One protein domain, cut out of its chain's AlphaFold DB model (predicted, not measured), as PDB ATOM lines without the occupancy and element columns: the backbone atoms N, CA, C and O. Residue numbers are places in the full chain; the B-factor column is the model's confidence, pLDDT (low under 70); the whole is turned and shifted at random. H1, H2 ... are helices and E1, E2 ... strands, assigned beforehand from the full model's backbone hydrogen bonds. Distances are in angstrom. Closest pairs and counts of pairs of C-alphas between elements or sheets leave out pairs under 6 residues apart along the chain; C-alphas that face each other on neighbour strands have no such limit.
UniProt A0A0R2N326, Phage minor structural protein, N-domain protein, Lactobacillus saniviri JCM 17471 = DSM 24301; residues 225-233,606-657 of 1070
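What this domain is: This is residues 225 to 233 and 606 to 657 of the 1070 residues of the protein "Phage minor structural protein, N-domain protein" of Lactobacillus saniviri JCM 17471 = DSM 24301 (UniProt A0A0R2N326). One helix, H1, covers one face of a small three-stranded sheet, making two layers, and a loop whose residues 620 to 626 stick out lengthens the whole. The 61 printed residues hold E1, E2, E3 and H1 in that order, with under half in named elements; the class is mixed, helices and strands. The mixed sheet runs E2 E1 E3. The whole is compact, radius of gyration of the C-alphas 11.8 A, spanning 40 by 20 by 16 A.

Where its parts are: E1, residues 225 to 231, begins at C-alpha 225 (319.318, 289.796, 325.846) and is 19.7 A long. E2 is residues 607 to 610, 9.7 A, and E3 residues 629 to 633, 13.0 A. H1, residues 642 to 655, 19.7 A, ends at C-alpha 655 (320.216, 292.739, 313.943).

How they stand to each other: Pairing is staggered: E1 is parallel to E3 over 225 to 228, N 226 to O 630 2.8 A, and antiparallel to E2 over 228 to 231, N 609 to O 229 2.8 A, both within hydrogen-bond range. H1 is on the sheet at a height of 9.2 A, slantwise to the strands, at 50 degrees to E1 on the local plane; the closest C-alphas of E1 and H1, Pro 227 and Thr 649, are 6.5 A apart. In H1 every O i to N i+4 pair is within hydrogen-bond range.

The domain as a whole: Residues 234 to 605 are not printed; C-alphas 233 and 606 are 7.5 A apart. The link E2 to E3 is long. Mean pLDDT of the printed part is 71.9, with 25 residues under 70, among them 619 to 625.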
ATOM      1  N   VAL A 225     318.154 288.911 325.726       85.25
ATOM      2  CA  VAL A 225     319.318 289.796 325.846       85.25
ATOM      3  C   VAL A 225     319.333 290.419 327.239       85.25
ATOM      4  O   VAL A 225     318.299 290.865 327.725       85.25
ATOM      5  N   MET A 226     320.499 290.470 327.878       88.06
ATOM      6  CA  MET A 226     320.758 291.261 329.082       88.06
ATOM      7  C   MET A 226     321.608 292.476 328.691       88.06
ATOM      8  O   MET A 226     322.818 292.323 328.497       88.06
ATOM      9  N   PRO A 227     320.999 293.661 328.529       89.25
ATOM     10  CA  PRO A 227     321.718 294.851 328.108       89.25
ATOM     11  C   PRO A 227     322.225 295.671 329.298       89.25
ATOM     12  O   PRO A 227     321.550 295.812 330.322       89.25
ATOM     13  N   PHE A 228     323.395 296.279 329.132       84.12
ATOM     14  CA  PHE A 228     323.874 297.354 329.997       84.12
ATOM     15  C   PHE A 228     324.590 298.429 329.176       84.12
ATOM     16  O   PHE A 228     325.109 298.153 328.099       84.12
ATOM     17  N   SER A 229     324.659 299.650 329.699       78.06
ATOM     18  CA  SER A 229     325.532 300.713 329.184       78.06
ATOM     19  C   SER A 229     326.342 301.300 330.331       78.06
ATOM     20  O   SER A 229     325.819 301.436 331.435       78.06
ATOM     21  N   LYS A 230     327.602 301.655 330.094       73.31
ATOM     22  CA  LYS A 230     328.468 302.383 331.026       73.31
ATOM     23  C   LYS A 230     328.797 303.746 330.439       73.31
ATOM     24  O   LYS A 230     329.300 303.829 329.323       73.31
ATOM     25  N   TYR A 231     328.591 304.799 331.221       61.31
ATOM     26  CA  TYR A 231     329.024 306.147 330.862       61.31
ATOM     27  C   TYR A 231     329.674 306.857 332.052       61.31
ATOM     28  O   TYR A 231     329.454 306.517 333.217       61.31
ATOM     29  N   THR A 232     330.505 307.854 331.756       47.75
ATOM     30  CA  THR A 232     331.129 308.744 332.736       47.75
ATOM     31  C   THR A 232     330.407 310.096 332.701       47.75
ATOM     32  O   THR A 232     330.577 310.865 331.742       47.75
ATOM     33  N   PRO A 233     329.617 310.446 333.736       42.91
ATOM     34  CA  PRO A 233     329.062 311.791 333.880       42.91
ATOM     35  C   PRO A 233     330.153 312.857 333.702       42.91
ATOM     36  O   PRO A 233     331.285 312.673 334.140       42.91
ATOM     37  N   GLU A 606     331.695 305.614 337.269       52.78
ATOM     38  CA  GLU A 606     331.131 304.964 336.088       52.78
ATOM     39  C   GLU A 606     329.676 304.564 336.379       52.78
ATOM     40  O   GLU A 606     329.404 303.696 337.215       52.78
ATOM     41  N   VAL A 607     328.726 305.225 335.717       66.31
ATOM     42  CA  VAL A 607     327.301 304.941 335.882       66.31
ATOM     43  C   VAL A 607     326.942 303.812 334.932       66.31
ATOM     44  O   VAL A 607     327.078 303.948 333.718       66.31
ATOM     45  N   THR A 608     326.482 302.692 335.490       77.69
ATOM     46  CA  THR A 608     325.940 301.581 334.701       77.69
ATOM     47  C   THR A 608     324.422 301.716 334.603       77.69
ATOM     48  O   THR A 608     323.729 301.644 335.618       77.69
ATOM     49  N   VAL A 609     323.908 301.894 333.388       75.38
ATOM     50  CA  VAL A 609     322.484 301.798 333.050       75.38
ATOM     51  C   VAL A 609     322.140 300.327 332.821       75.38
ATOM     52  O   VAL A 609     322.855 299.627 332.104       75.38
ATOM     53  N   THR A 610     321.038 299.862 333.405       83.06
ATOM     54  CA  THR A 610     320.478 298.511 333.235       83.06
ATOM     55  C   THR A 610     318.958 298.605 333.215       83.06
ATOM     56  O   THR A 610     318.405 299.399 333.974       83.06
ATOM     57  N   LEU A 611     318.271 297.790 332.414       81.06
ATOM     58  CA  LEU A 611     316.804 297.812 332.363       81.06
ATOM     59  C   LEU A 611     316.169 297.205 333.638       81.06
ATOM     60  O   LEU A 611     316.697 296.208 334.142       81.06
ATOM     61  N   PRO A 612     315.034 297.731 334.149       78.81
ATOM     62  CA  PRO A 612     314.393 297.241 335.380       78.81
ATOM     63  C   PRO A 612     313.969 295.766 335.351       78.81
ATOM     64  O   PRO A 612     313.981 295.097 336.383       78.81
ATOM     65  N   GLU A 613     313.601 295.249 334.179       77.62
ATOM     66  CA  GLU A 613     313.273 293.837 333.953       77.62
ATOM     67  C   GLU A 613     314.508 292.922 333.815       77.62
ATOM     68  O   GLU A 613     314.378 291.699 333.849       77.62
ATOM     69  N   GLY A 614     315.710 293.493 333.682       80.31
ATOM     70  CA  GLY A 614     317.002 292.798 333.634       80.31
ATOM     71  C   GLY A 614     317.306 292.018 332.346       80.31
ATOM     72  O   GLY A 614     318.474 291.921 331.969       80.31
ATOM     73  N   ILE A 615     316.285 291.487 331.667       84.69
ATOM     74  CA  ILE A 615     316.389 290.867 330.341       84.69
ATOM     75  C   ILE A 615     315.245 291.300 329.423       84.69
ATOM     76  O   ILE A 615     314.089 291.345 329.837       84.69
ATOM     77  N   VAL A 616     315.566 291.529 328.151       83.25
ATOM     78  CA  VAL A 616     314.590 291.687 327.068       83.25
ATOM     79  C   VAL A 616     314.477 290.346 326.347       83.25
ATOM     80  O   VAL A 616     315.477 289.799 325.880       83.25
ATOM     81  N   MET A 617     313.277 289.769 326.301       79.69
ATOM     82  CA  MET A 617     313.024 288.515 325.585       79.69
ATOM     83  C   MET A 617     312.739 288.800 324.112       79.69
ATOM     84  O   MET A 617     312.032 289.752 323.793       79.69
ATOM     85  N   ALA A 618     313.253 287.959 323.219       72.19
ATOM     86  CA  ALA A 618     312.917 288.057 321.806       72.19
ATOM     87  C   ALA A 618     311.463 287.629 321.535       72.19
ATOM     88  O   ALA A 618     310.877 286.831 322.275       72.19
ATOM     89  N   TYR A 619     310.878 288.120 320.441       64.25
ATOM     90  CA  TYR A 619     309.524 287.736 320.040       64.25
ATOM     91  C   TYR A 619     309.423 286.215 319.829       64.25
ATOM     92  O   TYR A 619     310.260 285.615 319.158       64.25
ATOM     93  N   GLY A 620     308.411 285.585 320.431       60.94
ATOM     94  CA  GLY A 620     308.235 284.127 320.407       60.94
ATOM     95  C   GLY A 620     309.123 283.335 321.379       60.94
ATOM     96  O   GLY A 620     308.976 282.118 321.458       60.94
ATOM     97  N   ALA A 621     310.002 283.977 322.162       64.56
ATOM     98  CA  ALA A 621     310.858 283.287 323.136       64.56
ATOM     99  C   ALA A 621     310.124 282.811 324.408       64.56
ATOM    100  O   ALA A 621     310.659 281.986 325.152       64.56
ATOM    101  N   GLU A 622     308.908 283.300 324.669       64.88
ATOM    102  CA  GLU A 622     308.123 282.985 325.878       64.88
ATOM    103  C   GLU A 622     307.786 281.490 326.033       64.88
ATOM    104  O   GLU A 622     307.562 281.019 327.146       64.88
ATOM    105  N   GLN A 623     307.799 280.729 324.934       61.09
ATOM    106  CA  GLN A 623     307.546 279.283 324.930       61.09
ATOM    107  C   GLN A 623     308.654 278.446 325.598       61.09
ATOM    108  O   GLN A 623     308.421 277.300 325.984       61.09
ATOM    109  N   TYR A 624     309.869 278.989 325.748       66.31
ATOM    110  CA  TYR A 624     311.004 278.253 326.303       66.31
ATOM    111  C   TYR A 624     311.039 278.338 327.840       66.31
ATOM    112  O   TYR A 624     311.245 279.411 328.406       66.31
ATOM    113  N   GLU A 625     310.951 277.187 328.528       67.25
ATOM    114  CA  GLU A 625     311.024 277.075 330.007       67.25
ATOM    115  C   GLU A 625     312.274 277.761 330.601       67.25
ATOM    116  O   GLU A 625     312.281 278.194 331.755       67.25
ATOM    117  N   ARG A 626     313.360 277.851 329.821       72.56
ATOM    118  CA  ARG A 626     314.623 278.476 330.221       72.56
ATOM    119  C   ARG A 626     315.189 279.329 329.100       72.56
ATOM    120  O   ARG A 626     315.537 278.815 328.041       72.56
ATOM    121  N   GLN A 627     315.353 280.614 329.386       77.50
ATOM    122  CA  GLN A 627     315.931 281.574 328.455       77.50
ATOM    123  C   GLN A 627     317.452 281.391 328.324       77.50
ATOM    124  O   GLN A 627     318.162 281.233 329.321       77.50
ATOM    125  N   ARG A 628     317.958 281.440 327.088       78.75
ATOM    126  CA  ARG A 628     319.388 281.501 326.759       78.75
ATOM    127  C   ARG A 628     319.772 282.963 326.572       78.75
ATOM    128  O   ARG A 628     319.444 283.563 325.553       78.75
ATOM    129  N   ILE A 629     320.429 283.529 327.580       81.00
ATOM    130  CA  ILE A 629     320.709 284.965 327.663       81.00
ATOM    131  C   ILE A 629     322.056 285.280 326.999       81.00
ATOM    132  O   ILE A 629     323.076 284.714 327.399       81.00
ATOM    133  N   VAL A 630     322.069 286.199 326.031       82.56
ATOM    134  CA  VAL A 630     323.288 286.893 325.576       82.56
ATOM    135  C   VAL A 630     323.447 288.203 326.348       82.56
ATOM    136  O   VAL A 630     322.457 288.843 326.693       82.56
ATOM    137  N   VAL A 631     324.681 288.599 326.653       83.12
ATOM    138  CA  VAL A 631     324.978 289.885 327.303       83.12
ATOM    139  C   VAL A 631     325.341 290.904 326.228       83.12
ATOM    140  O   VAL A 631     326.192 290.618 325.387       83.12
ATOM    141  N   PHE A 632     324.720 292.081 326.272       84.06
ATOM    142  CA  PHE A 632     324.944 293.169 325.323       84.06
ATOM    143  C   PHE A 632     325.522 294.396 326.039       84.06
ATOM    144  O   PHE A 632     324.919 294.917 326.977       84.06
ATOM    145  N   ASP A 633     326.695 294.843 325.591       82.31
ATOM    146  CA  ASP A 633     327.328 296.086 326.037       82.31
ATOM    147  C   ASP A 633     326.980 297.211 325.048       82.31
ATOM    148  O   ASP A 633     327.457 297.239 323.910       82.31
ATOM    149  N   ALA A 634     326.117 298.125 325.484       77.44
ATOM    150  CA  ALA A 634     325.621 299.252 324.705       77.44
ATOM    151  C   ALA A 634     326.426 300.551 324.927       77.44
ATOM    152  O   ALA A 634     326.047 301.605 324.410       77.44
ATOM    153  N   SER A 635     327.543 300.502 325.666       74.00
ATOM    154  CA  SER A 635     328.315 301.697 326.060       74.00
ATOM    155  C   SER A 635     328.832 302.512 324.867       74.00
ATOM    156  O   SER A 635     329.005 303.723 324.968       74.00
ATOM    157  N   GLN A 636     329.040 301.874 323.709       56.72
ATOM    158  CA  GLN A 636     329.520 302.531 322.485       56.72
ATOM    159  C   GLN A 636     328.459 303.353 321.727       56.72
ATOM    160  O   GLN A 636     328.810 304.069 320.793       56.72
ATOM    161  N   TYR A 637     327.178 303.280 322.114       57.28
ATOM    162  CA  TYR A 637     326.067 303.971 321.434       57.28
ATOM    163  C   TYR A 637     325.583 305.232 322.183       57.28
ATOM    164  O   TYR A 637     324.468 305.697 321.955       57.28
ATOM    165  N   ASN A 638     326.394 305.782 323.100       61.72
ATOM    166  CA  ASN A 638     326.063 306.938 323.956       61.72
ATOM    167  C   ASN A 638     324.744 306.784 324.747       61.72
ATOM    168  O   ASN A 638     324.026 307.754 325.000       61.72
ATOM    169  N   VAL A 639     324.419 305.554 325.153       64.31
ATOM    170  CA  VAL A 639     323.202 305.228 325.906       64.31
ATOM    171  C   VAL A 639     323.338 305.674 327.364       64.31
ATOM    172  O   VAL A 639     324.158 305.141 328.112       64.31
ATOM    173  N   THR A 640     322.492 306.619 327.778       62.91
ATOM    174  CA  THR A 640     322.489 307.230 329.124       62.91
ATOM    175  C   THR A 640     321.178 307.031 329.895       62.91
ATOM    176  O   THR A 640     321.150 307.258 331.103       62.91
ATOM    177  N   THR A 641     320.099 306.574 329.243       66.62
ATOM    178  CA  THR A 641     318.788 306.324 329.876       66.62
ATOM    179  C   THR A 641     318.288 304.893 329.650       66.62
ATOM    180  O   THR A 641     318.711 304.214 328.716       66.62
ATOM    181  N   GLU A 642     317.356 304.430 330.490       73.81
ATOM    182  CA  GLU A 642     316.693 303.124 330.321       73.81
ATOM    183  C   GLU A 642     315.885 303.036 329.012       73.81
ATOM    184  O   GLU A 642     315.784 301.967 328.423       73.81
ATOM    185  N   GLU A 643     315.331 304.153 328.536       71.38
ATOM    186  CA  GLU A 643     314.594 304.235 327.267       71.38
ATOM    187  C   GLU A 643     315.546 304.049 326.073       71.38
ATOM    188  O   GLU A 643     315.338 303.166 325.248       71.38
ATOM    189  N   GLN A 644     316.680 304.761 326.063       65.75
ATOM    190  CA  GLN A 644     317.739 304.567 325.065       65.75
ATOM    191  C   GLN A 644     318.319 303.145 325.099       65.75
ATOM    192  O   GLN A 644     318.594 302.562 324.054       65.75
ATOM    193  N   LEU A 645     318.504 302.570 326.295       77.44
ATOM    194  CA  LEU A 645     319.019 301.208 326.442       77.44
ATOM    195  C   LEU A 645     318.034 300.173 325.892       77.44
ATOM    196  O   LEU A 645     318.467 299.177 325.318       77.44
ATOM    197  N   ARG A 646     316.728 300.413 326.034       81.56
ATOM    198  CA  ARG A 646     315.663 299.571 325.486       81.56
ATOM    199  C   ARG A 646     315.653 299.618 323.962       81.56
ATOM    200  O   ARG A 646     315.823 298.573 323.346       81.56
ATOM    201  N   ASP A 647     315.584 300.811 323.376       73.62
ATOM    202  CA  ASP A 647     315.553 301.006 321.921       73.62
ATOM    203  C   ASP A 647     316.765 300.359 321.219       73.62
ATOM    204  O   ASP A 647     316.619 299.607 320.255       73.62
ATOM    205  N   VAL A 648     317.974 300.580 321.753       69.88
ATOM    206  CA  VAL A 648     319.218 300.001 321.213       69.88
ATOM    207  C   VAL A 648     319.297 298.481 321.454       69.88
ATOM    208  O   VAL A 648     319.945 297.765 320.689       69.88
ATOM    209  N   THR A 649     318.602 297.945 322.465       79.12
ATOM    210  CA  THR A 649     318.480 296.488 322.673       79.12
ATOM    211  C   THR A 649     317.483 295.850 321.711       79.12
ATOM    212  O   THR A 649     317.753 294.764 321.202       79.12
ATOM    213  N   ASP A 650     316.365 296.512 321.419       75.69
ATOM    214  CA  ASP A 650     315.384 296.023 320.448       75.69
ATOM    215  C   ASP A 650     315.966 296.032 319.022       75.69
ATOM    216  O   ASP A 650     315.714 295.099 318.257       75.69
ATOM    217  N   ALA A 651     316.830 297.004 318.697       65.06
ATOM    218  CA  ALA A 651     317.707 296.948 317.523       65.06
ATOM    219  C   ALA A 651     318.643 295.725 317.576       65.06
ATOM    220  O   ALA A 651     318.597 294.872 316.692       65.06
ATOM    221  N   TYR A 652     319.417 295.550 318.656       70.38
ATOM    222  CA  TYR A 652     320.315 294.394 318.814       70.38
ATOM    223  C   TYR A 652     319.602 293.038 318.645       70.38
ATOM    224  O   TYR A 652     320.171 292.118 318.051       70.38
ATOM    225  N   ILE A 653     318.363 292.903 319.133       71.81
ATOM    226  CA  ILE A 653     317.538 291.693 318.990       71.81
ATOM    227  C   ILE A 653     317.225 291.391 317.519       71.81
ATOM    228  O   ILE A 653     317.318 290.226 317.119       71.81
ATOM    229  N   LYS A 654     316.891 292.408 316.713       66.50
ATOM    230  CA  LYS A 654     316.647 292.263 315.267       66.50
ATOM    231  C   LYS A 654     317.936 291.923 314.529       66.50
ATOM    232  O   LYS A 654     317.998 290.879 313.882       66.50
ATOM    233  N   ASP A 655     318.952 292.771 314.685       60.66
ATOM    234  CA  ASP A 655     320.216 292.739 313.943       60.66
ATOM    235  C   ASP A 655     320.970 291.414 314.180       60.66
ATOM    236  O   ASP A 655     321.642 290.897 313.290       60.66
ATOM    237  N   ASN A 656     320.822 290.811 315.368       64.31
ATOM    238  CA  ASN A 656     321.422 289.518 315.730       64.31
ATOM    239  C   ASN A 656     320.436 288.337 315.679       64.31
ATOM    240  O   ASN A 656     320.772 287.244 316.138       64.31
ATOM    241  N   ALA A 657     319.233 288.540 315.128       63.75
ATOM    242  CA  ALA A 657     318.181 287.532 314.970       63.75
ATOM    243  C   ALA A 657     317.879 286.723 316.252       63.75
ATOM    244  O   ALA A 657     317.564 285.530 316.196       63.75
TER     245      ALA A 657